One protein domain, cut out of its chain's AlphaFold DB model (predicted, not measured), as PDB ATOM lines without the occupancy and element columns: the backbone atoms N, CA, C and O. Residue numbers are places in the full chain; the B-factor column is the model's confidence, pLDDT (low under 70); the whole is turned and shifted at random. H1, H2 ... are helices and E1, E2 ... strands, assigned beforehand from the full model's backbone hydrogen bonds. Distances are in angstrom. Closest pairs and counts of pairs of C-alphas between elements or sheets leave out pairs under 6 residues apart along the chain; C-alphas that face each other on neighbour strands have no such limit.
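AT A GLANCE: This is residues 13 to 204 of the 741 residues of a protein of Symbiobacterium thermophilum (strain T / IAM 14863) (UniProt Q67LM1). A twisted sheet of six strands, E1 E2 E5 E8 E6 E7, forms the core, with helices H3 and H6 packed over one face and, over part of the other, a small sheet, E3 E4 E9, in a partial sandwich. H2 lies across strands on that other face, H1 packs by E1 and E2, and H7 meets H2 near the end of the printed part. The printed part has 192 residues with seven named helices and nine named strands, in the order H1 E1 E2 E3 E4 H2 E5 H3 H4 E6 E7 H5 E8 H6 E9 H7; the larger sheet is antiparallel, the smaller mixed, the class mixed. The whole is compact, with a radius of gyration of the C-alphas of 15.2 A and spans of 41 by 39 by 35 A.

HOW THE PARTS SIT: H1, residues 13 to 21, is on the larger sheet; its closest C-alphas to E1, residues 26 to 28, are Leu 16 and Val 26, 7.0 A apart. E1 and E2, residues 32 to 35, form a hairpin, with N 26 and O 34 within hydrogen-bond range at 2.8 A. E3, residues 37 to 41, and E4, residues 48 to 56, form another (N 40 and O 50, 2.9 A); E4 bends by 75 degrees at residue 53. E9, residues 182 to 187, is parallel to E4 (N 51 and O 184, 2.8 A). The two sheets form a sandwich, two sheets face to face, their best planes 10 degrees apart. H2, residues 57 to 62, at a height of 9.0 A over the larger sheet, runs across E5, residues 70 to 76, at 87 degrees on the local plane. E5 is antiparallel to E2 (N 33 and O 74, 2.9 A) and to E8, residues 144 to 150 (N 73 and O 147, 2.8 A). H3, residues 84 to 93, on the opposite face from H2, lies over E6, residues 114 to 118, at a height of 9.4 A. H4, residues 110 to 113, and H5, residues 135 to 140, only graze this sheet. E6 is antiparallel to E8 (N 117 and O 146, 2.8 A) and forms a hairpin with E7, residues 121 to 124 (N 118 and O 121, 2.8 A). E5, H3 H4, E6 is a split strand-helix-strand unit, two strands running the same way with E8 between them, its crossover right-handed; E7, H5, E8, with E6 between, is another, left-handed. H6, residues 158 to 172, on the same face as H3, touches it at Val 87 and Ala 169, closest C-alphas 5.5 A apart, at a steep tilt of 42 degrees, opposite ways. H7, residues 199 to 202, touches H2, the C-alphas of Ala 61 and Ser 199 being closest at 5.1 A. Every O i to N i+4 pair is within hydrogen-bond range in H1, H2, H3, H5 and H6; H4 and H7 are too short for one.

IN THESE COORDINATES: H1 begins at C-alpha 13 (-20.980, 3.913, 2.809). From first to last C-alpha, E4 and E8 measure 19.9 A, E5 19.3 A and H6 21.2 A. H7 ends at C-alpha 202 (5.690, 2.397, 6.566).

THE WHOLE: The C-alphas of Gly 174 and Ala 194 are farthest apart, 42.9 A. The printed part has no cut; the links H3 to H4 and E9 to H7 are long. Mean pLDDT of the printed part is 77.1; 48 residues are under 70, among them 130 to 140 and 187 to 204.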
ATOM      1  N   ALA A  13     -21.815   3.336   1.757       81.12
ATOM      2  CA  ALA A  13     -20.980   3.913   2.809       81.12
ATOM      3  C   ALA A  13     -21.259   3.240   4.160       81.12
ATOM      4  O   ALA A  13     -20.331   2.822   4.838       81.12
ATOM      5  N   ALA A  14     -22.532   2.995   4.491       83.38
ATOM      6  CA  ALA A  14     -22.911   2.258   5.696       83.38
ATOM      7  C   ALA A  14     -22.384   0.809   5.692       83.38
ATOM      8  O   ALA A  14     -21.942   0.300   6.723       83.38
ATOM      9  N   LYS A  15     -22.380   0.140   4.526       84.38
ATOM     10  CA  LYS A  15     -21.789  -1.202   4.376       84.38
ATOM     11  C   LYS A  15     -20.271  -1.179   4.563       84.38
ATOM     12  O   LYS A  15     -19.749  -2.086   5.210       84.38
ATOM     13  N   LEU A  16     -19.588  -0.163   4.030       86.88
ATOM     14  CA  LEU A  16     -18.152   0.045   4.223       86.88
ATOM     15  C   LEU A  16     -17.838   0.279   5.704       86.88
ATOM     16  O   LEU A  16     -17.022  -0.448   6.262       86.88
ATOM     17  N   THR A  17     -18.532   1.214   6.358       87.44
ATOM     18  CA  THR A  17     -18.360   1.506   7.787       87.44
ATOM     19  C   THR A  17     -18.556   0.253   8.635       87.44
ATOM     20  O   THR A  17     -17.715  -0.057   9.474       87.44
ATOM     21  N   ARG A  18     -19.617  -0.527   8.382       87.19
ATOM     22  CA  ARG A  18     -19.851  -1.791   9.093       87.19
ATOM     23  C   ARG A  18     -18.713  -2.792   8.880       87.19
ATOM     24  O   ARG A  18     -18.216  -3.351   9.850       87.19
ATOM     25  N   ALA A  19     -18.277  -2.999   7.639       87.31
ATOM     26  CA  ALA A  19     -17.200  -3.940   7.338       87.31
ATOM     27  C   ALA A  19     -15.876  -3.539   8.013       87.31
ATOM     28  O   ALA A  19     -15.227  -4.381   8.634       87.31
ATOM     29  N   LEU A  20     -15.512  -2.256   7.955       89.12
ATOM     30  CA  LEU A  20     -14.293  -1.747   8.584       89.12
ATOM     31  C   LEU A  20     -14.348  -1.839  10.119       89.12
ATOM     32  O   LEU A  20     -13.355  -2.241  10.720       89.12
ATOM     33  N   ARG A  21     -15.503  -1.567  10.747       84.88
ATOM     34  CA  ARG A  21     -15.721  -1.771  12.198       84.88
ATOM     35  C   ARG A  21     -15.577  -3.227  12.624       84.88
ATOM     36  O   ARG A  21     -15.048  -3.513  13.689       84.88
ATOM     37  N   GLU A  22     -15.998  -4.158  11.775       83.38
ATOM     38  CA  GLU A  22     -15.800  -5.595  11.989       83.38
ATOM     39  C   GLU A  22     -14.339  -6.037  11.741       83.38
ATOM     40  O   GLU A  22     -14.029  -7.233  11.791       83.38
ATOM     41  N   GLY A  23     -13.424  -5.110  11.436       78.81
ATOM     42  CA  GLY A  23     -12.031  -5.402  11.102       78.81
ATOM     43  C   GLY A  23     -11.875  -6.122   9.761       78.81
ATOM     44  O   GLY A  23     -10.890  -6.830   9.553       78.81
ATOM     45  N   ARG A  24     -12.857  -6.021   8.857       85.12
ATOM     46  CA  ARG A  24     -12.795  -6.600   7.510       85.12
ATOM     47  C   ARG A  24     -12.276  -5.563   6.521       85.12
ATOM     48  O   ARG A  24     -12.776  -4.450   6.484       85.12
ATOM     49  N   GLY A  25     -11.350  -5.959   5.651       87.38
ATOM     50  CA  GLY A  25     -11.021  -5.181   4.456       87.38
ATOM     51  C   GLY A  25     -12.087  -5.337   3.370       87.38
ATOM     52  O   GLY A  25     -12.720  -6.394   3.261       87.38
ATOM     53  N   VAL A  26     -12.270  -4.290   2.573       90.25
ATOM     54  CA  VAL A  26     -13.251  -4.187   1.490       90.25
ATOM     55  C   VAL A  26     -12.527  -3.900   0.181       90.25
ATOM     56  O   VAL A  26     -11.605  -3.089   0.138       90.25
ATOM     57  N   ARG A  27     -12.959  -4.553  -0.903       91.06
ATOM     58  CA  ARG A  27     -12.507  -4.217  -2.255       91.06
ATOM     59  C   ARG A  27     -13.404  -3.112  -2.795       91.06
ATOM     60  O   ARG A  27     -14.619  -3.302  -2.860       91.06
ATOM     61  N   LEU A  28     -12.810  -1.993  -3.188       87.12
ATOM     62  CA  LEU A  28     -13.505  -0.876  -3.817       87.12
ATOM     63  C   LEU A  28     -13.060  -0.818  -5.284       87.12
ATOM     64  O   LEU A  28     -11.870  -0.779  -5.575       87.12
ATOM     65  N   GLY A  29     -14.012  -0.919  -6.214       83.00
ATOM     66  CA  GLY A  29     -13.692  -1.123  -7.630       83.00
ATOM     67  C   GLY A  29     -13.076  -2.502  -7.912       83.00
ATOM     68  O   GLY A  29     -13.381  -3.492  -7.235       83.00
ATOM     69  N   GLU A  30     -12.230  -2.576  -8.943       82.88
ATOM     70  CA  GLU A  30     -11.515  -3.806  -9.310       82.88
ATOM     71  C   GLU A  30     -10.104  -3.873  -8.718       82.88
ATOM     72  O   GLU A  30      -9.606  -4.981  -8.500       82.88
ATOM     73  N   ALA A  31      -9.481  -2.725  -8.431       87.69
ATOM     74  CA  ALA A  31      -8.053  -2.618  -8.140       87.69
ATOM     75  C   ALA A  31      -7.707  -2.058  -6.750       87.69
ATOM     76  O   ALA A  31      -6.536  -2.113  -6.381       87.69
ATOM     77  N   ALA A  32      -8.670  -1.575  -5.952       91.94
ATOM     78  CA  ALA A  32      -8.383  -1.010  -4.630       91.94
ATOM     79  C   ALA A  32      -8.841  -1.896  -3.459       91.94
ATOM     80  O   ALA A  32      -9.929  -2.483  -3.476       91.94
ATOM     81  N   VAL A  33      -8.021  -1.947  -2.407       92.12
ATOM     82  CA  VAL A  33      -8.351  -2.533  -1.099       92.12
ATOM     83  C   VAL A  33      -8.336  -1.446  -0.041       92.12
ATOM     84  O   VAL A  33      -7.402  -0.657   0.026       92.12
ATOM     85  N   VAL A  34      -9.369  -1.433   0.799       92.31
ATOM     86  CA  VAL A  34      -9.547  -0.487   1.903       92.31
ATOM     87  C   VAL A  34      -9.706  -1.272   3.197       92.31
ATOM     88  O   VAL A  34     -10.517  -2.198   3.266       92.31
ATOM     89  N   SER A  35      -8.959  -0.902   4.231       91.38
ATOM     90  CA  SER A  35      -8.905  -1.615   5.504       91.38
ATOM     91  C   SER A  35      -8.581  -0.668   6.667       91.38
ATOM     92  O   SER A  35      -7.983   0.383   6.471       91.38
ATOM     93  N   ARG A  36      -8.971  -1.033   7.895       88.25
ATOM     94  CA  ARG A  36      -8.419  -0.448   9.139       88.25
ATOM     95  C   ARG A  36      -7.249  -1.274   9.683       88.25
ATOM     96  O   ARG A  36      -6.427  -0.774  10.438       88.25
ATOM     97  N   GLY A  37      -7.197  -2.553   9.312       79.62
ATOM     98  CA  GLY A  37      -6.136  -3.467   9.712       79.62
ATOM     99  C   GLY A  37      -5.049  -3.599   8.655       79.62
ATOM    100  O   GLY A  37      -5.284  -3.309   7.481       79.62
ATOM    101  N   LEU A  38      -3.879  -4.085   9.058       76.56
ATOM    102  CA  LEU A  38      -2.779  -4.342   8.133       76.56
ATOM    103  C   LEU A  38      -3.194  -5.380   7.078       76.56
ATOM    104  O   LEU A  38      -3.733  -6.440   7.411       76.56
ATOM    105  N   HIS A  39      -2.913  -5.113   5.805       76.88
ATOM    106  CA  HIS A  39      -3.077  -6.103   4.744       76.88
ATOM    107  C   HIS A  39      -1.808  -6.309   3.933       76.88
ATOM    108  O   HIS A  39      -1.009  -5.400   3.745       76.88
ATOM    109  N   VAL A  40      -1.626  -7.543   3.463       68.69
ATOM    110  CA  VAL A  40      -0.453  -7.975   2.697       68.69
ATOM    111  C   VAL A  40      -0.885  -8.709   1.436       68.69
ATOM    112  O   VAL A  40      -1.869  -9.456   1.421       68.69
ATOM    113  N   VAL A  41      -0.133  -8.519   0.357       63.78
ATOM    114  CA  VAL A  41      -0.359  -9.231  -0.905       63.78
ATOM    115  C   VAL A  41       0.353 -10.579  -0.873       63.78
ATOM    116  O   VAL A  41       1.544 -10.659  -0.564       63.78
ATOM    117  N   GLU A  42      -0.342 -11.656  -1.250       53.97
ATOM    118  CA  GLU A  42       0.326 -12.941  -1.451       53.97
ATOM    119  C   GLU A  42       1.146 -12.907  -2.747       53.97
ATOM    120  O   GLU A  42       0.637 -12.947  -3.858       53.97
ATOM    121  N   LEU A  43       2.464 -12.923  -2.606       46.84
ATOM    122  CA  LEU A  43       3.441 -13.003  -3.699       46.84
ATOM    123  C   LEU A  43       3.160 -14.006  -4.817       46.84
ATOM    124  O   LEU A  43       3.511 -13.801  -5.973       46.84
ATOM    125  N   HIS A  44       2.631 -15.158  -4.433       42.31
ATOM    126  CA  HIS A  44       2.398 -16.281  -5.327       42.31
ATOM    127  C   HIS A  44       1.042 -16.156  -6.020       42.31
ATOM    128  O   HIS A  44       0.853 -16.768  -7.068       42.31
ATOM    129  N   ASP A  45       0.128 -15.364  -5.472       58.91
ATOM    130  CA  ASP A  45      -1.192 -15.082  -6.015       58.91
ATOM    131  C   ASP A  45      -1.475 -13.585  -5.825       58.91
ATOM    132  O   ASP A  45      -2.158 -13.205  -4.879       58.91
ATOM    133  N   PRO A  46      -0.905 -12.705  -6.670       62.22
ATOM    134  CA  PRO A  46      -1.012 -11.264  -6.465       62.22
ATOM    135  C   PRO A  46      -2.467 -10.773  -6.525       62.22
ATOM    136  O   PRO A  46      -2.777  -9.716  -5.975       62.22
ATOM    137  N   GLY A  47      -3.376 -11.535  -7.149       63.50
ATOM    138  CA  GLY A  47      -4.822 -11.293  -7.121       63.50
ATOM    139  C   GLY A  47      -5.463 -11.552  -5.750       63.50
ATOM    140  O   GLY A  47      -6.629 -11.207  -5.548       63.50
ATOM    141  N   ARG A  48      -4.723 -12.122  -4.796       73.31
ATOM    142  CA  ARG A  48      -5.156 -12.405  -3.432       73.31
ATOM    143  C   ARG A  48      -4.505 -11.454  -2.432       73.31
ATOM    144  O   ARG A  48      -3.290 -11.458  -2.233       73.31
ATOM    145  N   VAL A  49      -5.348 -10.698  -1.732       74.81
ATOM    146  CA  VAL A  49      -4.931  -9.814  -0.635       74.81
ATOM    147  C   VAL A  49      -5.420 -10.388   0.690       74.81
ATOM    148  O   VAL A  49      -6.586 -10.777   0.825       74.81
ATOM    149  N   VAL A  50      -4.511 -10.484   1.659       73.00
ATOM    150  CA  VAL A  50      -4.778 -11.024   2.992       73.00
ATOM    151  C   VAL A  50      -4.897  -9.874   3.983       73.00
ATOM    152  O   VAL A  50      -3.933  -9.151   4.204       73.00
ATOM    153  N   ILE A  51      -6.070  -9.730   4.596       79.81
ATOM    154  CA  ILE A  51      -6.331  -8.762   5.663       79.81
ATOM    155  C   ILE A  51      -6.061  -9.431   7.013       79.81
ATOM    156  O   ILE A  51      -6.662 -10.471   7.307       79.81
ATOM    157  N   LEU A  52      -5.201  -8.840   7.840       71.19
ATOM    158  CA  LEU A  52      -4.895  -9.310   9.191       71.19
ATOM    159  C   LEU A  52      -5.850  -8.654  10.204       71.19
ATOM    160  O   LEU A  52      -5.668  -7.518  10.632       71.19
ATOM    161  N   ARG A  53      -6.907  -9.374  10.586       68.75
ATOM    162  CA  ARG A  53      -7.904  -8.949  11.580       68.75
ATOM    163  C   ARG A  53      -7.303  -8.967  12.982       68.75
ATOM    164  O   ARG A  53      -6.903 -10.037  13.424       68.75
ATOM    165  N   GLY A  54      -7.342  -7.839  13.690       69.50
ATOM    166  CA  GLY A  54      -6.792  -7.690  15.047       69.50
ATOM    167  C   GLY A  54      -5.414  -7.017  15.101       69.50
ATOM    168  O   GLY A  54      -4.907  -6.774  16.192       69.50
ATOM    169  N   VAL A  55      -4.835  -6.691  13.938       70.88
ATOM    170  CA  VAL A  55      -3.673  -5.808  13.797       70.88
ATOM    171  C   VAL A  55      -4.170  -4.482  13.243       70.88
ATOM    172  O   VAL A  55      -4.399  -4.383  12.039       70.88
ATOM    173  N   ASP A  56      -4.362  -3.476  14.093       82.00
ATOM    174  CA  ASP A  56      -4.736  -2.141  13.623       82.00
ATOM    175  C   ASP A  56      -3.559  -1.465  12.908       82.00
ATOM    176  O   ASP A  56      -2.443  -1.415  13.431       82.00
ATOM    177  N   PHE A  57      -3.805  -0.950  11.704       80.81
ATOM    178  CA  PHE A  57      -2.762  -0.327  10.898       80.81
ATOM    179  C   PHE A  57      -2.263   0.981  11.524       80.81
ATOM    180  O   PHE A  57      -1.063   1.234  11.528       80.81
ATOM    181  N   GLY A  58      -3.152   1.789  12.110       76.94
ATOM    182  CA  GLY A  58      -2.782   3.036  12.780       76.94
ATOM    183  C   GLY A  58      -1.899   2.800  14.004       76.94
ATOM    184  O   GLY A  58      -0.898   3.489  14.195       76.94
ATOM    185  N   GLN A  59      -2.213   1.778  14.797       75.81
ATOM    186  CA  GLN A  59      -1.382   1.385  15.937       75.81
ATOM    187  C   GLN A  59      -0.022   0.821  15.490       75.81
ATOM    188  O   GLN A  59       0.999   1.151  16.087       75.81
ATOM    189  N   ALA A  60       0.008  -0.003  14.436       68.56
ATOM    190  CA  ALA A  60       1.228  -0.666  13.967       68.56
ATOM    191  C   ALA A  60       2.172   0.242  13.153       68.56
ATOM    192  O   ALA A  60       3.387   0.080  13.234       68.56
ATOM    193  N   ALA A  61       1.631   1.169  12.357       69.50
ATOM    194  CA  ALA A  61       2.413   2.048  11.484       69.50
ATOM    195  C   ALA A  61       2.705   3.424  12.110       69.50
ATOM    196  O   ALA A  61       3.779   3.970  11.873       69.50
ATOM    197  N   TYR A  62       1.784   3.961  12.925       72.00
ATOM    198  CA  TYR A  62       1.863   5.325  13.482       72.00
ATOM    199  C   TYR A  62       1.895   5.385  15.017       72.00
ATOM    200  O   TYR A  62       1.983   6.469  15.593       72.00
ATOM    201  N   GLY A  63       1.806   4.242  15.708       68.44
ATOM    202  CA  GLY A  63       1.862   4.196  17.172       68.44
ATOM    203  C   GLY A  63       0.675   4.870  17.870       68.44
ATOM    204  O   GLY A  63       0.821   5.369  18.988       68.44
ATOM    205  N   LEU A  64      -0.492   4.921  17.217       73.25
ATOM    206  CA  LEU A  64      -1.711   5.468  17.814       73.25
ATOM    207  C   LEU A  64      -2.165   4.645  19.028       73.25
ATOM    208  O   LEU A  64      -1.984   3.430  19.075       73.25
ATOM    209  N   ALA A  65      -2.766   5.312  20.016       70.19
ATOM    210  CA  ALA A  65      -3.313   4.642  21.198       70.19
ATOM    211  C   ALA A  65      -4.639   3.938  20.873       70.19
ATOM    212  O   ALA A  65      -4.810   2.758  21.173       70.19
ATOM    213  N   GLU A  66      -5.543   4.644  20.194       76.12
ATOM    214  CA  GLU A  66      -6.873   4.147  19.850       76.12
ATOM    215  C   GLU A  66      -6.867   3.458  18.471       76.12
ATOM    216  O   GLU A  66      -6.379   4.044  17.498       76.12
ATOM    217  N   PRO A  67      -7.410   2.232  18.345       79.56
ATOM    218  CA  PRO A  67      -7.531   1.550  17.061       79.56
ATOM    219  C   PRO A  67      -8.642   2.164  16.196       79.56
ATOM    220  O   PRO A  67      -9.520   2.889  16.664       79.56
ATOM    221  N   GLY A  68      -8.644   1.836  14.907       81.06
ATOM    222  CA  GLY A  68      -9.717   2.183  13.984       81.06
ATOM    223  C   GLY A  68      -9.737   3.654  13.580       81.06
ATOM    224  O   GLY A  68     -10.753   4.115  13.068       81.06
ATOM    225  N   GLN A  69      -8.647   4.394  13.789       82.50
ATOM    226  CA  GLN A  69      -8.547   5.815  13.435       82.50
ATOM    227  C   GLN A  69      -7.992   6.038  12.020       82.50
ATOM    228  O   GLN A  69      -8.445   6.936  11.306       82.50
ATOM    229  N   VAL A  70      -7.068   5.181  11.578       87.00
ATOM    230  CA  VAL A  70      -6.420   5.276  10.261       87.00
ATOM    231  C   VAL A  70      -7.110   4.352   9.268       87.00
ATOM    232  O   VAL A  70      -7.492   3.233   9.607       87.00
ATOM    233  N   VAL A  71      -7.302   4.829   8.043       90.75
ATOM    234  CA  VAL A  71      -7.716   4.007   6.905       90.75
ATOM    235  C   VAL A  71      -6.487   3.735   6.047       90.75
ATOM    236  O   VAL A  71      -5.825   4.670   5.607       90.75
ATOM    237  N   HIS A  72      -6.211   2.456   5.811       91.19
ATOM    238  CA  HIS A  72      -5.175   1.950   4.916       91.19
ATOM    239  C   HIS A  72      -5.813   1.587   3.571       91.19
ATOM    240  O   HIS A  72      -6.751   0.786   3.506       91.19
ATOM    241  N   ILE A  73      -5.328   2.208   2.498       93.06
ATOM    242  CA  ILE A  73      -5.813   2.056   1.128       93.06
ATOM    243  C   ILE A  73      -4.634   1.659   0.240       93.06
ATOM    244  O   ILE A  73      -3.686   2.425   0.117       93.06
ATOM    245  N   ASP A  74      -4.732   0.521  -0.444       92.00
ATOM    246  CA  ASP A  74      -3.794   0.174  -1.518       92.00
ATOM    247  C   ASP A  74      -4.534   0.091  -2.856       92.00
ATOM    248  O   ASP A  74      -5.539  -0.619  -2.972       92.00
ATOM    249  N   VAL A  75      -4.025   0.790  -3.872       93.19
ATOM    250  CA  VAL A  75      -4.516   0.727  -5.260       93.19
ATOM    251  C   VAL A  75      -3.492  -0.009  -6.116       93.19
ATOM    252  O   VAL A  75      -2.393   0.488  -6.350       93.19
ATOM    253  N   PHE A  76      -3.840  -1.208  -6.579       90.25
ATOM    254  CA  PHE A  76      -2.922  -2.104  -7.276       90.25
ATOM    255  C   PHE A  76      -2.812  -1.788  -8.766       90.25
ATOM    256  O   PHE A  76      -3.806  -1.599  -9.466       90.25
ATOM    257  N   HIS A  77      -1.585  -1.823  -9.276       87.62
ATOM    258  CA  HIS A  77      -1.279  -1.574 -10.679       87.62
ATOM    259  C   HIS A  77      -0.242  -2.573 -11.211       87.62
ATOM    260  O   HIS A  77       0.327  -3.373 -10.458       87.62
ATOM    261  N   ALA A  78      -0.047  -2.595 -12.531       78.69
ATOM    262  CA  ALA A  78       1.048  -3.319 -13.167       78.69
ATOM    263  C   ALA A  78       2.392  -2.837 -12.602       78.69
ATOM    264  O   ALA A  78       2.498  -1.699 -12.157       78.69
ATOM    265  N   VAL A  79       3.414  -3.695 -12.589       78.25
ATOM    266  CA  VAL A  79       4.719  -3.336 -12.012       78.25
ATOM    267  C   VAL A  79       5.288  -2.125 -12.752       78.25
ATOM    268  O   VAL A  79       5.652  -2.240 -13.919       78.25
ATOM    269  N   ALA A  80       5.332  -0.976 -12.081       77.06
ATOM    270  CA  ALA A  80       5.725   0.301 -12.664       77.06
ATOM    271  C   ALA A  80       6.148   1.293 -11.573       77.06
ATOM    272  O   ALA A  80       5.668   1.232 -10.439       77.06
ATOM    273  N   ASP A  81       7.014   2.236 -11.938       83.81
ATOM    274  CA  ASP A  81       7.440   3.321 -11.058       83.81
ATOM    275  C   ASP A  81       6.468   4.510 -11.219       83.81
ATOM    276  O   ASP A  81       6.723   5.448 -11.968       83.81
ATOM    277  N   VAL A  82       5.316   4.434 -10.541       86.81
ATOM    278  CA  VAL A  82       4.293   5.499 -10.521       86.81
ATOM    279  C   VAL A  82       4.821   6.715  -9.759       86.81
ATOM    280  O   VAL A  82       5.345   6.572  -8.653       86.81
ATOM    281  N   ASP A  83       4.663   7.916 -10.315       89.88
ATOM    282  CA  ASP A  83       5.062   9.172  -9.680       89.88
ATOM    283  C   ASP A  83       4.148   9.530  -8.494       89.88
ATOM    284  O   ASP A  83       2.978   9.900  -8.660       89.88
ATOM    285  N   HIS A  84       4.710   9.472  -7.282       89.31
ATOM    286  CA  HIS A  84       4.035   9.866  -6.044       89.31
ATOM    287  C   HIS A  84       3.545  11.311  -6.056       89.31
ATOM    288  O   HIS A  84       2.512  11.574  -5.451       89.31
ATOM    289  N   ARG A  85       4.235  12.252  -6.717       90.94
ATOM    290  CA  ARG A  85       3.848  13.676  -6.696       90.94
ATOM    291  C   ARG A  85       2.575  13.908  -7.496       90.94
ATOM    292  O   ARG A  85       1.669  14.600  -7.031       90.94
ATOM    293  N   THR A  86       2.473  13.275  -8.663       91.94
ATOM    294  CA  THR A  86       1.261  13.292  -9.489       91.94
ATOM    295  C   THR A  86       0.071  12.672  -8.755       91.94
ATOM    296  O   THR A  86      -1.010  13.270  -8.710       91.94
ATOM    297  N   VAL A  87       0.272  11.517  -8.108       93.31
ATOM    298  CA  VAL A  87      -0.760  10.873  -7.277       93.31
ATOM    299  C   VAL A  87      -1.155  11.769  -6.102       93.31
ATOM    300  O   VAL A  87      -2.342  11.999  -5.871       93.31
ATOM    301  N   ALA A  88      -0.183  12.341  -5.392       91.50
ATOM    302  CA  ALA A  88      -0.427  13.219  -4.258       91.50
ATOM    303  C   ALA A  88      -1.242  14.454  -4.640       91.50
ATOM    304  O   ALA A  88      -2.188  14.815  -3.943       91.50
ATOM    305  N   ALA A  89      -0.913  15.086  -5.769       91.88
ATOM    306  CA  ALA A  89      -1.657  16.225  -6.288       91.88
ATOM    307  C   ALA A  89      -3.111  15.852  -6.621       91.88
ATOM    308  O   ALA A  89      -4.025  16.630  -6.340       91.88
ATOM    309  N   ALA A  90      -3.345  14.658  -7.176       93.81
ATOM    310  CA  ALA A  90      -4.692  14.161  -7.445       93.81
ATOM    311  C   ALA A  90      -5.488  13.933  -6.152       93.81
ATOM    312  O   ALA A  90      -6.627  14.392  -6.050       93.81
ATOM    313  N   VAL A  91      -4.879  13.303  -5.142       92.81
ATOM    314  CA  VAL A  91      -5.527  13.072  -3.841       92.81
ATOM    315  C   VAL A  91      -5.775  14.389  -3.100       92.81
ATOM    316  O   VAL A  91      -6.848  14.574  -2.538       92.81
ATOM    317  N   ARG A  92      -4.849  15.355  -3.159       91.69
ATOM    318  CA  ARG A  92      -5.038  16.694  -2.575       91.69
ATOM    319  C   ARG A  92      -6.235  17.424  -3.163       91.69
ATOM    320  O   ARG A  92      -7.054  17.920  -2.399       91.69
ATOM    321  N   ARG A  93      -6.376  17.443  -4.494       90.75
ATOM    322  CA  ARG A  93      -7.571  17.997  -5.159       90.75
ATOM    323  C   ARG A  93      -8.834  17.252  -4.729       90.75
ATOM    324  O   ARG A  93      -9.861  17.856  -4.449       90.75
ATOM    325  N   ALA A  94      -8.741  15.931  -4.586       88.75
ATOM    326  CA  ALA A  94      -9.826  15.106  -4.068       88.75
ATOM    327  C   ALA A  94     -10.102  15.297  -2.567       88.75
ATOM    328  O   ALA A  94     -11.052  14.702  -2.067       88.75
ATOM    329  N   LEU A  95      -9.338  16.101  -1.827       87.50
ATOM    330  CA  LEU A  95      -9.558  16.414  -0.407       87.50
ATOM    331  C   LEU A  95      -9.663  17.926  -0.148       87.50
ATOM    332  O   LEU A  95      -9.745  18.351   1.002       87.50
ATOM    333  N   GLU A  96      -9.677  18.731  -1.207       86.56
ATOM    334  CA  GLU A  96      -9.642  20.186  -1.127       86.56
ATOM    335  C   GLU A  96     -10.845  20.746  -0.353       86.56
ATOM    336  O   GLU A  96     -11.976  20.271  -0.496       86.56
ATOM    337  N   GLY A  97     -10.578  21.732   0.511       78.44
ATOM    338  CA  GLY A  97     -11.587  22.415   1.327       78.44
ATOM    339  C   GLY A  97     -12.163  21.608   2.497       78.44
ATOM    340  O   GLY A  97     -13.018  22.127   3.211       78.44
ATOM    341  N   LEU A  98     -11.723  20.364   2.725       84.50
ATOM    342  CA  LEU A  98     -12.239  19.538   3.818       84.50
ATOM    343  C   LEU A  98     -11.506  19.803   5.145       84.50
ATOM    344  O   LEU A  98     -10.270  19.793   5.169       84.50
ATOM    345  N   PRO A  99     -12.243  19.995   6.257       80.88
ATOM    346  CA  PRO A  99     -11.650  20.293   7.554       80.88
ATOM    347  C   PRO A  99     -10.902  19.084   8.123       80.88
ATOM    348  O   PRO A  99     -11.262  17.932   7.871       80.88
ATOM    349  N   ALA A 100      -9.872  19.355   8.920       78.06
ATOM    350  CA  ALA A 100      -9.172  18.323   9.675       78.06
ATOM    351  C   ALA A 100     -10.109  17.592  10.671       78.06
ATOM    352  O   ALA A 100     -11.059  18.187  11.194       78.06
ATOM    353  N   PRO A 101      -9.856  16.302  10.963       71.56
ATOM    354  CA  PRO A 101     -10.572  15.578  12.010       71.56
ATOM    355  C   PRO A 101     -10.233  16.136  13.413       71.56
ATOM    356  O   PRO A 101      -9.128  16.631  13.625       71.56
ATOM    357  N   PRO A 102     -11.153  16.052  14.394       63.69
ATOM    358  CA  PRO A 102     -10.895  16.503  15.764       63.69
ATOM    359  C   PRO A 102      -9.798  15.637  16.418       63.69
ATOM    360  O   PRO A 102      -9.996  14.434  16.580       63.69
ATOM    361  N   GLY A 103      -8.639  16.217  16.766       63.91
ATOM    362  CA  GLY A 103      -7.472  15.460  17.258       63.91
ATOM    363  C   GLY A 103      -6.124  16.213  17.197       63.91
ATOM    364  O   GLY A 103      -6.095  17.367  16.775       63.91
ATOM    365  N   PRO A 104      -4.999  15.601  17.638       50.06
ATOM    366  CA  PRO A 104      -3.882  16.279  18.314       50.06
ATOM    367  C   PRO A 104      -2.743  16.733  17.379       50.06
ATOM    368  O   PRO A 104      -1.571  16.524  17.685       50.06
ATOM    369  N   GLY A 105      -3.059  17.339  16.233       59.62
ATOM    370  CA  GLY A 105      -2.047  17.816  15.278       59.62
ATOM    371  C   GLY A 105      -2.270  19.268  14.836       59.62
ATOM    372  O   GLY A 105      -3.384  19.768  14.946       59.62
ATOM    373  N   PRO A 106      -1.243  19.958  14.305       60.69
ATOM    374  CA  PRO A 106      -1.341  21.347  13.842       60.69
ATOM    375  C   PRO A 106      -2.018  21.507  12.462       60.69
ATOM    376  O   PRO A 106      -2.030  22.611  11.913       60.69
ATOM    377  N   GLY A 107      -2.532  20.424  11.866       62.09
ATOM    378  CA  GLY A 107      -3.123  20.425  10.528       62.09
ATOM    379  C   GLY A 107      -4.467  21.150  10.487       62.09
ATOM    380  O   GLY A 107      -5.298  20.999  11.380       62.09
ATOM    381  N   ARG A 108      -4.694  21.942   9.433       71.19
ATOM    382  CA  ARG A 108      -5.958  22.679   9.237       71.19
ATOM    383  C   ARG A 108      -6.895  21.971   8.261       71.19
ATOM    384  O   ARG A 108      -8.102  22.203   8.304       71.19
ATOM    385  N   LEU A 109      -6.351  21.108   7.402       83.38
ATOM    386  CA  LEU A 109      -7.086  20.427   6.341       83.38
ATOM    387  C   LEU A 109      -6.925  18.912   6.446       83.38
ATOM    388  O   LEU A 109      -5.897  18.407   6.893       83.38
ATOM    389  N   LEU A 110      -7.922  18.173   5.961       84.56
ATOM    390  CA  LEU A 110      -7.903  16.707   5.962       84.56
ATOM    391  C   LEU A 110      -6.683  16.134   5.216       84.56
ATOM    392  O   LEU A 110      -6.116  15.135   5.646       84.56
ATOM    393  N   ALA A 111      -6.239  16.791   4.139       85.94
ATOM    394  CA  ALA A 111      -5.066  16.377   3.365       85.94
ATOM    395  C   ALA A 111      -3.755  16.368   4.176       85.94
ATOM    396  O   ALA A 111      -2.836  15.637   3.817       85.94
ATOM    397  N   ASP A 112      -3.664  17.137   5.266       84.88
ATOM    398  CA  ASP A 112      -2.480  17.147   6.135       84.88
ATOM    399  C   ASP A 112      -2.316  15.844   6.937       84.88
ATOM    400  O   ASP A 112      -1.248  15.571   7.479       84.88
ATOM    401  N   TYR A 113      -3.364  15.025   7.010       86.44
ATOM    402  CA  TYR A 113      -3.377  13.761   7.746       86.44
ATOM    403  C   TYR A 113      -3.416  12.554   6.816       86.44
ATOM    404  O   TYR A 113      -3.934  11.505   7.195       86.44
ATOM    405  N   PHE A 114      -2.913  12.712   5.593       88.31
ATOM    406  CA  PHE A 114      -2.742  11.631   4.637       88.31
ATOM    407  C   PHE A 114      -1.287  11.534   4.200       88.31
ATOM    408  O   PHE A 114      -0.665  12.532   3.827       88.31
ATOM    409  N   ASP A 115      -0.798  10.304   4.165       87.62
ATOM    410  CA  ASP A 115       0.489   9.927   3.612       87.62
ATOM    411  C   ASP A 115       0.275   9.069   2.361       87.62
ATOM    412  O   ASP A 115      -0.681   8.292   2.268       87.62
ATOM    413  N   VAL A 116       1.170   9.218   1.386       89.62
ATOM    414  CA  VAL A 116       1.191   8.414   0.157       89.62
ATOM    415  C   VAL A 116       2.564   7.784  -0.038       89.62
ATOM    416  O   VAL A 116       3.586   8.419   0.223       89.62
ATOM    417  N   GLY A 117       2.592   6.549  -0.529       86.75
ATOM    418  CA  GLY A 117       3.794   5.794  -0.865       86.75
ATOM    419  C   GLY A 117       3.692   5.164  -2.250       86.75
ATOM    420  O   GLY A 117       2.678   4.570  -2.610       86.75
ATOM    421  N   THR A 118       4.754   5.297  -3.039       83.94
ATOM    422  CA  THR A 118       4.922   4.652  -4.349       83.94
ATOM    423  C   THR A 118       6.380   4.220  -4.525       83.94
ATOM    424  O   THR A 118       7.255   4.568  -3.727       83.94
ATOM    425  N   ALA A 119       6.683   3.529  -5.622       78.00
ATOM    426  CA  ALA A 119       8.058   3.183  -5.967       78.00
ATOM    427  C   ALA A 119       8.976   4.366  -6.303       78.00
ATOM    428  O   ALA A 119      10.197   4.219  -6.273       78.00
ATOM    429  N   THR A 120       8.435   5.549  -6.586       81.06
ATOM    430  CA  THR A 120       9.260   6.740  -6.844       81.06
ATOM    431  C   THR A 120       9.573   7.516  -5.559       81.06
ATOM    432  O   THR A 120      10.597   8.201  -5.479       81.06
ATOM    433  N   GLY A 121       8.764   7.352  -4.510       82.44
ATOM    434  CA  GLY A 121       8.878   8.077  -3.247       82.44
ATOM    435  C   GLY A 121       7.547   8.161  -2.504       82.44
ATOM    436  O   GLY A 121       6.588   7.464  -2.841       82.44
ATOM    437  N   GLY A 122       7.490   9.017  -1.487       83.06
ATOM    438  CA  GLY A 122       6.331   9.128  -0.614       83.06
ATOM    439  C   GLY A 122       6.554  10.037   0.592       83.06
ATOM    440  O   GLY A 122       7.675  10.473   0.868       83.06
ATOM    441  N   GLY A 123       5.463  10.317   1.296       81.81
ATOM    442  CA  GLY A 123       5.391  11.190   2.467       81.81
ATOM    443  C   GLY A 123       4.000  11.806   2.627       81.81
ATOM    444  O   GLY A 123       3.073  11.461   1.885       81.81
ATOM    445  N   ARG A 124       3.874  12.751   3.567       87.12
ATOM    446  CA  ARG A 124       2.643  13.521   3.780       87.12
ATOM    447  C   ARG A 124       2.247  14.277   2.523       87.12
ATOM    448  O   ARG A 124       3.082  14.956   1.926       87.12
ATOM    449  N   LEU A 125       0.968  14.226   2.144       86.38
ATOM    450  CA  LEU A 125       0.464  14.861   0.919       86.38
ATOM    451  C   LEU A 125       0.865  16.339   0.799       86.38
ATOM    452  O   LEU A 125       1.100  16.826  -0.305       86.38
ATOM    453  N   THR A 126       0.946  17.056   1.921       83.44
ATOM    454  CA  THR A 126       1.246  18.495   1.978       83.44
ATOM    455  C   THR A 126       2.717  18.835   2.242       83.44
ATOM    456  O   THR A 126       3.033  20.005   2.454       83.44
ATOM    457  N   SER A 127       3.630  17.859   2.239       81.06
ATOM    458  CA  SER A 127       5.066  18.095   2.447       81.06
ATOM    459  C   SER A 127       5.875  18.165   1.149       81.06
ATOM    460  O   SER A 127       5.330  18.149   0.046       81.06
ATOM    461  N   ALA A 128       7.206  18.243   1.275       75.69
ATOM    462  CA  ALA A 128       8.137  18.166   0.149       75.69
ATOM    463  C   ALA A 128       8.172  16.773  -0.521       75.69
ATOM    464  O   ALA A 128       8.643  16.658  -1.659       75.69
ATOM    465  N   MET A 129       7.629  15.738   0.142       75.56
ATOM    466  CA  MET A 129       7.503  14.347  -0.335       75.56
ATOM    467  C   MET A 129       8.828  13.668  -0.728       75.56
ATOM    468  O   MET A 129       8.859  12.734  -1.523       75.56
ATOM    469  N   ASP A 130       9.939  14.154  -0.191       66.12
ATOM    470  CA  ASP A 130      11.309  13.699  -0.439       66.12
ATOM    471  C   ASP A 130      11.795  12.655   0.575       66.12
ATOM    472  O   ASP A 130      12.867  12.074   0.409       66.12
ATOM    473  N   ARG A 131      11.004  12.396   1.621       61.31
ATOM    474  CA  ARG A 131      11.478  11.643   2.775       61.31
ATOM    475  C   ARG A 131      11.582  10.144   2.543       61.31
ATOM    476  O   ARG A 131      12.534   9.563   3.039       61.31
ATOM    477  N   MET A 132      10.719   9.510   1.740       65.56
ATOM    478  CA  MET A 132      10.892   8.087   1.393       65.56
ATOM    479  C   MET A 132      12.186   7.858   0.598       65.56
ATOM    480  O   MET A 132      12.174   7.807  -0.626       65.56
ATOM    481  N   ALA A 133      13.309   7.724   1.304       51.31
ATOM    482  CA  ALA A 133      14.652   7.553   0.760       51.31
ATOM    483  C   ALA A 133      15.061   6.075   0.725       51.31
ATOM    484  O   ALA A 133      15.818   5.663  -0.156       51.31
ATOM    485  N   ASN A 134      14.512   5.263   1.639       56.88
ATOM    486  CA  ASN A 134      14.763   3.829   1.688       56.88
ATOM    487  C   ASN A 134      14.203   3.150   0.428       56.88
ATOM    488  O   ASN A 134      12.993   3.029   0.226       56.88
ATOM    489  N   ARG A 135      15.102   2.685  -0.436       55.50
ATOM    490  CA  ARG A 135      14.732   2.033  -1.692       55.50
ATOM    491  C   ARG A 135      14.084   0.660  -1.496       55.50
ATOM    492  O   ARG A 135      13.336   0.248  -2.374       55.50
ATOM    493  N   SER A 136      14.305  -0.026  -0.368       51.50
ATOM    494  CA  SER A 136      13.548  -1.246  -0.039       51.50
ATOM    495  C   SER A 136      12.064  -0.929   0.182       51.50
ATOM    496  O   SER A 136      11.209  -1.639  -0.345       51.50
ATOM    497  N   ALA A 137      11.756   0.191   0.849       59.50
ATOM    498  CA  ALA A 137      10.384   0.682   0.978       59.50
ATOM    499  C   ALA A 137       9.809   1.089  -0.391       59.50
ATOM    500  O   ALA A 137       8.693   0.712  -0.727       59.50
ATOM    501  N   LYS A 138      10.586   1.762  -1.250       64.88
ATOM    502  CA  LYS A 138      10.165   2.042  -2.638       64.88
ATOM    503  C   LYS A 138       9.874   0.764  -3.436       64.88
ATOM    504  O   LYS A 138       8.855   0.665  -4.111       64.88
ATOM    505  N   ALA A 139      10.736  -0.247  -3.338       59.78
ATOM    506  CA  ALA A 139      10.572  -1.507  -4.059       59.78
ATOM    507  C   ALA A 139       9.293  -2.261  -3.653       59.78
ATOM    508  O   ALA A 139       8.657  -2.873  -4.512       59.78
ATOM    509  N   ALA A 140       8.886  -2.180  -2.380       62.88
ATOM    510  CA  ALA A 140       7.632  -2.762  -1.903       62.88
ATOM    511  C   ALA A 140       6.392  -2.141  -2.583       62.88
ATOM    512  O   ALA A 140       5.413  -2.844  -2.828       62.88
ATOM    513  N   HIS A 141       6.470  -0.867  -2.979       76.88
ATOM    514  CA  HIS A 141       5.396  -0.101  -3.621       76.88
ATOM    515  C   HIS A 141       5.435  -0.122  -5.163       76.88
ATOM    516  O   HIS A 141       4.790   0.684  -5.826       76.88
ATOM    517  N   ARG A 142       6.190  -1.036  -5.789       76.19
ATOM    518  CA  ARG A 142       6.243  -1.142  -7.266       76.19
ATOM    519  C   ARG A 142       4.985  -1.696  -7.920       76.19
ATOM    520  O   ARG A 142       4.850  -1.632  -9.137       76.19
ATOM    521  N   ASN A 143       4.095  -2.298  -7.142       79.94
ATOM    522  CA  ASN A 143       2.889  -2.965  -7.634       79.94
ATOM    523  C   ASN A 143       1.592  -2.374  -7.057       79.94
ATOM    524  O   ASN A 143       0.515  -2.936  -7.296       79.94
ATOM    525  N   HIS A 144       1.696  -1.295  -6.278       88.81
ATOM    526  CA  HIS A 144       0.568  -0.572  -5.712       88.81
ATOM    527  C   HIS A 144       0.952   0.845  -5.286       88.81
ATOM    528  O   HIS A 144       2.077   1.103  -4.866       88.81
ATOM    529  N   VAL A 145      -0.035   1.734  -5.313       89.19
ATOM    530  CA  VAL A 145       0.000   2.999  -4.580       89.19
ATOM    531  C   VAL A 145      -0.520   2.732  -3.174       89.19
ATOM    532  O   VAL A 145      -1.650   2.267  -3.024       89.19
ATOM    533  N   HIS A 146       0.287   3.054  -2.170       90.12
ATOM    534  CA  HIS A 146      -0.077   2.980  -0.761       90.12
ATOM    535  C   HIS A 146      -0.573   4.333  -0.263       90.12
ATOM    536  O   HIS A 146       0.050   5.361  -0.526       90.12
ATOM    537  N   LEU A 147      -1.679   4.337   0.469       90.19
ATOM    538  CA  LEU A 147      -2.259   5.511   1.105       90.19
ATOM    539  C   LEU A 147      -2.695   5.172   2.521       90.19
ATOM    540  O   LEU A 147      -3.363   4.168   2.767       90.19
ATOM    541  N   ALA A 148      -2.383   6.070   3.439       89.31
ATOM    542  CA  ALA A 148      -2.803   5.981   4.820       89.31
ATOM    543  C   ALA A 148      -3.301   7.344   5.270       89.31
ATOM    544  O   ALA A 148      -2.657   8.354   4.998       89.31
ATOM    545  N   GLY A 149      -4.447   7.396   5.944       88.19
ATOM    546  CA  GLY A 149      -4.924   8.670   6.462       88.19
ATOM    547  C   GLY A 149      -5.846   8.569   7.659       88.19
ATOM    548  O   GLY A 149      -6.587   7.595   7.819       88.19
ATOM    549  N   LEU A 150      -5.794   9.600   8.502       87.38
ATOM    550  CA  LEU A 150      -6.684   9.758   9.646       87.38
ATOM    551  C   LEU A 150      -8.083  10.120   9.134       87.38
ATOM    552  O   LEU A 150      -8.354  11.263   8.769       87.38
ATOM    553  N   LEU A 151      -8.973   9.130   9.081       86.69
ATOM    554  CA  LEU A 151     -10.309   9.291   8.515       86.69
ATOM    555  C   LEU A 151     -11.346   8.632   9.440       86.69
ATOM    556  O   LEU A 151     -11.436   7.399   9.488       86.69
ATOM    557  N   PRO A 152     -12.121   9.411  10.219       79.19
ATOM    558  CA  PRO A 152     -13.124   8.859  11.125       79.19
ATOM    559  C   PRO A 152     -14.311   8.267  10.352       79.19
ATOM    560  O   PRO A 152     -14.543   8.580   9.186       79.19
ATOM    561  N   ASP A 153     -15.102   7.424  11.017       83.19
ATOM    562  CA  ASP A 153     -16.185   6.660  10.379       83.19
ATOM    563  C   ASP A 153     -17.215   7.508   9.622       83.19
ATOM    564  O   ASP A 153     -17.747   7.062   8.603       83.19
ATOM    565  N   ARG A 154     -17.486   8.723  10.112       80.44
ATOM    566  CA  ARG A 154     -18.412   9.683   9.491       80.44
ATOM    567  C   ARG A 154     -17.965  10.117   8.087       80.44
ATOM    568  O   ARG A 154     -18.807  10.421   7.252       80.44
ATOM    569  N   ASP A 155     -16.659  10.078   7.825       83.38
ATOM    570  CA  ASP A 155     -16.026  10.615   6.619       83.38
ATOM    571  C   ASP A 155     -15.592   9.500   5.641       83.38
ATOM    572  O   ASP A 155     -15.052   9.773   4.569       83.38
ATOM    573  N   LEU A 156     -15.883   8.222   5.944       86.69
ATOM    574  CA  LEU A 156     -15.510   7.065   5.107       86.69
ATOM    575  C   LEU A 156     -16.101   7.095   3.691       86.69
ATOM    576  O   LEU A 156     -15.563   6.456   2.785       86.69
ATOM    577  N   ALA A 157     -17.174   7.854   3.461       84.75
ATOM    578  CA  ALA A 157     -17.719   8.060   2.120       84.75
ATOM    579  C   ALA A 157     -16.701   8.717   1.163       84.75
ATOM    580  O   ALA A 157     -16.756   8.497  -0.048       84.75
ATOM    581  N   LEU A 158     -15.730   9.469   1.695       87.31
ATOM    582  CA  LEU A 158     -14.673  10.118   0.916       87.31
ATOM    583  C   LEU A 158     -13.680   9.127   0.303       87.31
ATOM    584  O   LEU A 158     -13.031   9.463  -0.687       87.31
ATOM    585  N   VAL A 159     -13.594   7.897   0.824       89.00
ATOM    586  CA  VAL A 159     -12.686   6.861   0.305       89.00
ATOM    587  C   VAL A 159     -12.937   6.592  -1.181       89.00
ATOM    588  O   VAL A 159     -11.985   6.417  -1.934       89.00
ATOM    589  N   TRP A 160     -14.194   6.639  -1.634       87.81
ATOM    590  CA  TRP A 160     -14.522   6.527  -3.059       87.81
ATOM    591  C   TRP A 160     -13.848   7.627  -3.893       87.81
ATOM    592  O   TRP A 160     -13.264   7.343  -4.935       87.81
ATOM    593  N   ARG A 161     -13.897   8.879  -3.417       88.94
ATOM    594  CA  ARG A 161     -13.314  10.040  -4.106       88.94
ATOM    595  C   ARG A 161     -11.788   9.941  -4.161       88.94
ATOM    596  O   ARG A 161     -11.201  10.264  -5.189       88.94
ATOM    597  N   ILE A 162     -11.171   9.449  -3.085       91.94
ATOM    598  CA  ILE A 162      -9.725   9.197  -3.009       91.94
ATOM    599  C   ILE A 162      -9.323   8.103  -4.003       91.94
ATOM    600  O   ILE A 162      -8.461   8.342  -4.842       91.94
ATOM    601  N   VAL A 163      -9.966   6.930  -3.955       93.38
ATOM    602  CA  VAL A 163      -9.635   5.805  -4.846       93.38
ATOM    603  C   VAL A 163      -9.801   6.201  -6.311       93.38
ATOM    604  O   VAL A 163      -8.885   5.979  -7.097       93.38
ATOM    605  N   ALA A 164     -10.903   6.866  -6.669       89.75
ATOM    606  CA  ALA A 164     -11.130   7.331  -8.036       89.75
ATOM    607  C   ALA A 164     -10.037   8.307  -8.513       89.75
ATOM    608  O   ALA A 164      -9.596   8.230  -9.660       89.75
ATOM    609  N   ALA A 165      -9.568   9.206  -7.639       93.06
ATOM    610  CA  ALA A 165      -8.491  10.137  -7.966       93.06
ATOM    611  C   ALA A 165      -7.146   9.424  -8.179       93.06
ATOM    612  O   ALA A 165      -6.399   9.786  -9.089       93.06
ATOM    613  N   VAL A 166      -6.852   8.400  -7.377       95.00
ATOM    614  CA  VAL A 166      -5.628   7.595  -7.503       95.00
ATOM    615  C   VAL A 166      -5.664   6.745  -8.767       95.00
ATOM    616  O   VAL A 166      -4.711   6.777  -9.538       95.00
ATOM    617  N   GLU A 167      -6.761   6.029  -9.019       93.25
ATOM    618  CA  GLU A 167      -6.937   5.220 -10.230       93.25
ATOM    619  C   GLU A 167      -6.772   6.077 -11.493       93.25
ATOM    620  O   GLU A 167      -6.027   5.705 -12.400       93.25
ATOM    621  N   ALA A 168      -7.383   7.266 -11.525       90.81
ATOM    622  CA  ALA A 168      -7.214   8.212 -12.624       90.81
ATOM    623  C   ALA A 168      -5.758   8.695 -12.771       90.81
ATOM    624  O   ALA A 168      -5.258   8.781 -13.891       90.81
ATOM    625  N   ALA A 169      -5.063   8.980 -11.663       93.75
ATOM    626  CA  ALA A 169      -3.668   9.422 -11.683       93.75
ATOM    627  C   ALA A 169      -2.696   8.328 -12.151       93.75
ATOM    628  O   ALA A 169      -1.711   8.637 -12.819       93.75
ATOM    629  N   VAL A 170      -2.965   7.063 -11.820       91.25
ATOM    630  CA  VAL A 170      -2.184   5.906 -12.288       91.25
ATOM    631  C   VAL A 170      -2.410   5.688 -13.787       91.25
ATOM    632  O   VAL A 170      -1.448   5.582 -14.548       91.25
ATOM    633  N   LEU A 171      -3.669   5.704 -14.233       90.88
ATOM    634  CA  LEU A 171      -4.017   5.539 -15.648       90.88
ATOM    635  C   LEU A 171      -3.468   6.675 -16.523       90.88
ATOM    636  O   LEU A 171      -2.998   6.421 -17.629       90.88
ATOM    637  N   ALA A 172      -3.477   7.917 -16.028       92.12
ATOM    638  CA  ALA A 172      -2.913   9.070 -16.735       92.12
ATOM    639  C   ALA A 172      -1.398   8.947 -16.980       92.12
ATOM    640  O   ALA A 172      -0.876   9.560 -17.906       92.12
ATOM    641  N   GLN A 173      -0.703   8.131 -16.184       93.25
ATOM    642  CA  GLN A 173       0.720   7.822 -16.352       93.25
ATOM    643  C   GLN A 173       0.964   6.617 -17.279       93.25
ATOM    644  O   GLN A 173       2.091   6.145 -17.393       93.25
ATOM    645  N   GLY A 174      -0.079   6.098 -17.941       86.88
ATOM    646  CA  GLY A 174       0.021   4.959 -18.856       86.88
ATOM    647  C   GLY A 174       0.205   3.609 -18.160       86.88
ATOM    648  O   GLY A 174       0.579   2.636 -18.810       86.88
ATOM    649  N   VAL A 175      -0.046   3.533 -16.849       86.62
ATOM    650  CA  VAL A 175       0.093   2.301 -16.067       86.62
ATOM    651  C   VAL A 175      -1.264   1.608 -15.941       86.62
ATOM    652  O   VAL A 175      -2.251   2.210 -15.520       86.62
ATOM    653  N   GLU A 176      -1.317   0.320 -16.281       86.56
ATOM    654  CA  GLU A 176      -2.542  -0.477 -16.166       86.56
ATOM    655  C   GLU A 176      -2.892  -0.792 -14.704       86.56
ATOM    656  O   GLU A 176      -2.034  -1.183 -13.908       86.56
ATOM    657  N   LEU A 177      -4.178  -0.692 -14.356       87.88
ATOM    658  CA  LEU A 177      -4.688  -1.126 -13.056       87.88
ATOM    659  C   LEU A 177      -4.746  -2.652 -12.973       87.88
ATOM    660  O   LEU A 177      -5.099  -3.343 -13.930       87.88
ATOM    661  N   ARG A 178      -4.436  -3.191 -11.794       85.06
ATOM    662  CA  ARG A 178      -4.368  -4.633 -11.568       85.06
ATOM    663  C   ARG A 178      -5.528  -5.095 -10.700       85.06
ATOM    664  O   ARG A 178      -5.630  -4.740  -9.530       85.06
ATOM    665  N   ARG A 179      -6.362  -5.966 -11.262       84.94
ATOM    666  CA  ARG A 179      -7.527  -6.518 -10.570       84.94
ATOM    667  C   ARG A 179      -7.147  -7.396  -9.370       84.94
ATOM    668  O   ARG A 179      -6.229  -8.215  -9.439       84.94
ATOM    669  N   ILE A 180      -7.913  -7.249  -8.293       83.12
ATOM    670  CA  ILE A 180      -7.904  -8.118  -7.115       83.12
ATOM    671  C   ILE A 180      -9.003  -9.166  -7.285       83.12
ATOM    672  O   ILE A 180     -10.193  -8.840  -7.333       83.12
ATOM    673  N   ASP A 181      -8.621 -10.434  -7.340       77.12
ATOM    674  CA  ASP A 181      -9.535 -11.559  -7.525       77.12
ATOM    675  C   ASP A 181     -10.204 -11.986  -6.217       77.12
ATOM    676  O   ASP A 181     -11.382 -12.359  -6.219       77.12
ATOM    677  N   ARG A 182      -9.481 -11.923  -5.091       81.06
ATOM    678  CA  ARG A 182      -9.975 -12.416  -3.799       81.06
ATOM    679  C   ARG A 182      -9.405 -11.646  -2.606       81.06
ATOM    680  O   ARG A 182      -8.202 -11.434  -2.505       81.06
ATOM    681  N   LEU A 183     -10.273 -11.337  -1.644       82.62
ATOM    682  CA  LEU A 183      -9.883 -10.924  -0.293       82.62
ATOM    683  C   LEU A 183      -9.988 -12.108   0.665       82.62
ATOM    684  O   LEU A 183     -10.965 -12.857   0.618       82.62
ATOM    685  N   VAL A 184      -8.990 -12.281   1.529       74.62
ATOM    686  CA  VAL A 184      -9.004 -13.295   2.590       74.62
ATOM    687  C   VAL A 184      -8.713 -12.632   3.921       74.62
ATOM    688  O   VAL A 184      -7.690 -11.980   4.074       74.62
ATOM    689  N   HIS A 185      -9.573 -12.837   4.909       78.81
ATOM    690  CA  HIS A 185      -9.369 -12.301   6.249       78.81
ATOM    691  C   HIS A 185      -8.795 -13.382   7.166       78.81
ATOM    692  O   HIS A 185      -9.371 -14.464   7.284       78.81
ATOM    693  N   ARG A 186      -7.665 -13.100   7.818       71.50
ATOM    694  CA  ARG A 186      -7.032 -13.970   8.823       71.50
ATOM    695  C   ARG A 186      -6.917 -13.221  10.137       71.50
ATOM    696  O   ARG A 186      -6.666 -12.030  10.114       71.50
ATOM    697  N   TRP A 187      -7.093 -13.893  11.267       64.50
ATOM    698  CA  TRP A 187      -6.881 -13.262  12.568       64.50
ATOM    699  C   TRP A 187      -5.390 -13.185  12.898       64.50
ATOM    700  O   TRP A 187      -4.697 -14.199  12.855       64.50
ATOM    701  N   GLY A 188      -4.930 -11.995  13.256       54.41
ATOM    702  CA  GLY A 188      -3.642 -11.736  13.869       54.41
ATOM    703  C   GLY A 188      -3.827 -10.662  14.927       54.41
ATOM    704  O   GLY A 188      -4.463  -9.661  14.646       54.41
ATOM    705  N   GLY A 189      -3.364 -10.866  16.154       45.94
ATOM    706  CA  GLY A 189      -3.363  -9.760  17.119       45.94
ATOM    707  C   GLY A 189      -2.130  -8.874  16.890       45.94
ATOM    708  O   GLY A 189      -1.204  -9.283  16.203       45.94
ATOM    709  N   LEU A 190      -2.040  -7.712  17.508       45.12
ATOM    710  CA  LEU A 190      -0.775  -7.053  17.850       45.12
ATOM    711  C   LEU A 190      -1.070  -6.185  19.077       45.12
ATOM    712  O   LEU A 190      -2.146  -5.596  19.139       45.12
ATOM    713  N   ARG A 191      -0.178  -6.136  20.079       38.12
ATOM    714  CA  ARG A 191      -0.304  -5.167  21.183       38.12
ATOM    715  C   ARG A 191       0.419  -3.863  20.809       38.12
ATOM    716  O   ARG A 191       1.545  -3.949  20.310       38.12
ATOM    717  N   PRO A 192      -0.171  -2.680  21.060       35.66
ATOM    718  CA  PRO A 192       0.500  -1.402  20.836       35.66
ATOM    719  C   PRO A 192       1.729  -1.245  21.744       35.66
ATOM    720  O   PRO A 192       1.652  -1.486  22.946       35.66
ATOM    721  N   GLY A 193       2.857  -0.820  21.170       43.34
ATOM    722  CA  GLY A 193       3.988  -0.246  21.910       43.34
ATOM    723  C   GLY A 193       5.149  -1.165  22.317       43.34
ATOM    724  O   GLY A 193       6.214  -0.628  22.593       43.34
ATOM    725  N   ALA A 194       5.010  -2.498  22.328       37.41
ATOM    726  CA  ALA A 194       6.098  -3.378  22.803       37.41
ATOM    727  C   ALA A 194       6.807  -4.206  21.714       37.41
ATOM    728  O   ALA A 194       7.978  -4.522  21.883       37.41
ATOM    729  N   ASP A 195       6.153  -4.516  20.585       36.28
ATOM    730  CA  ASP A 195       6.758  -5.364  19.538       36.28
ATOM    731  C   ASP A 195       6.507  -4.897  18.094       36.28
ATOM    732  O   ASP A 195       7.215  -5.319  17.180       36.28
ATOM    733  N   ALA A 196       5.553  -3.998  17.845       44.06
ATOM    734  CA  ALA A 196       5.079  -3.644  16.504       44.06
ATOM    735  C   ALA A 196       5.768  -2.413  15.900       44.06
ATOM    736  O   ALA A 196       5.087  -1.510  15.432       44.06
ATOM    737  N   ASP A 197       7.097  -2.346  15.892       40.22
ATOM    738  CA  ASP A 197       7.754  -1.275  15.142       40.22
ATOM    739  C   ASP A 197       7.820  -1.657  13.648       40.22
ATOM    740  O   ASP A 197       8.774  -2.292  13.190       40.22
ATOM    741  N   LEU A 198       6.727  -1.405  12.913       49.41
ATOM    742  CA  LEU A 198       6.678  -1.416  11.438       49.41
ATOM    743  C   LEU A 198       6.902  -0.008  10.864       49.41
ATOM    744  O   LEU A 198       6.881   0.172   9.641       49.41
ATOM    745  N   SER A 199       7.174   0.975  11.736       40.31
ATOM    746  CA  SER A 199       7.535   2.329  11.328       40.31
ATOM    747  C   SER A 199       8.752   2.308  10.398       40.31
ATOM    748  O   SER A 199       8.763   3.030   9.423       40.31
ATOM    749  N   ARG A 200       9.686   1.357  10.504       37.69
ATOM    750  CA  ARG A 200      10.815   1.285   9.553       37.69
ATOM    751  C   ARG A 200      10.464   1.058   8.079       37.69
ATOM    752  O   ARG A 200      11.245   1.387   7.186       37.69
ATOM    753  N   TYR A 201       9.283   0.505   7.815       43.94
ATOM    754  CA  TYR A 201       8.833   0.152   6.467       43.94
ATOM    755  C   TYR A 201       7.685   1.037   5.969       43.94
ATOM    756  O   TYR A 201       7.634   1.338   4.776       43.94
ATOM    757  N   TYR A 202       6.828   1.516   6.878       50.78
ATOM    758  CA  TYR A 202       5.690   2.397   6.566       50.78
ATOM    759  C   TYR A 202       5.803   3.816   7.161       50.78
ATOM    760  O   TYR A 202       5.116   4.724   6.707       50.78
ATOM    761  N   GLY A 203       6.680   4.030   8.142       43.94
ATOM    762  CA  GLY A 203       6.756   5.222   8.999       43.94
ATOM    763  C   GLY A 203       8.143   5.864   9.188       43.94
ATOM    764  O   GLY A 203       8.251   6.781   9.986       43.94
ATOM    765  N   ASP A 204       9.202   5.487   8.464       38.97
ATOM    766  CA  ASP A 204      10.573   5.970   8.740       38.97
ATOM    767  C   ASP A 204      10.830   7.401   8.234       38.97
ATOM    768  O   ASP A 204      11.960   7.792   7.970       38.97
TER     769      ASP A 204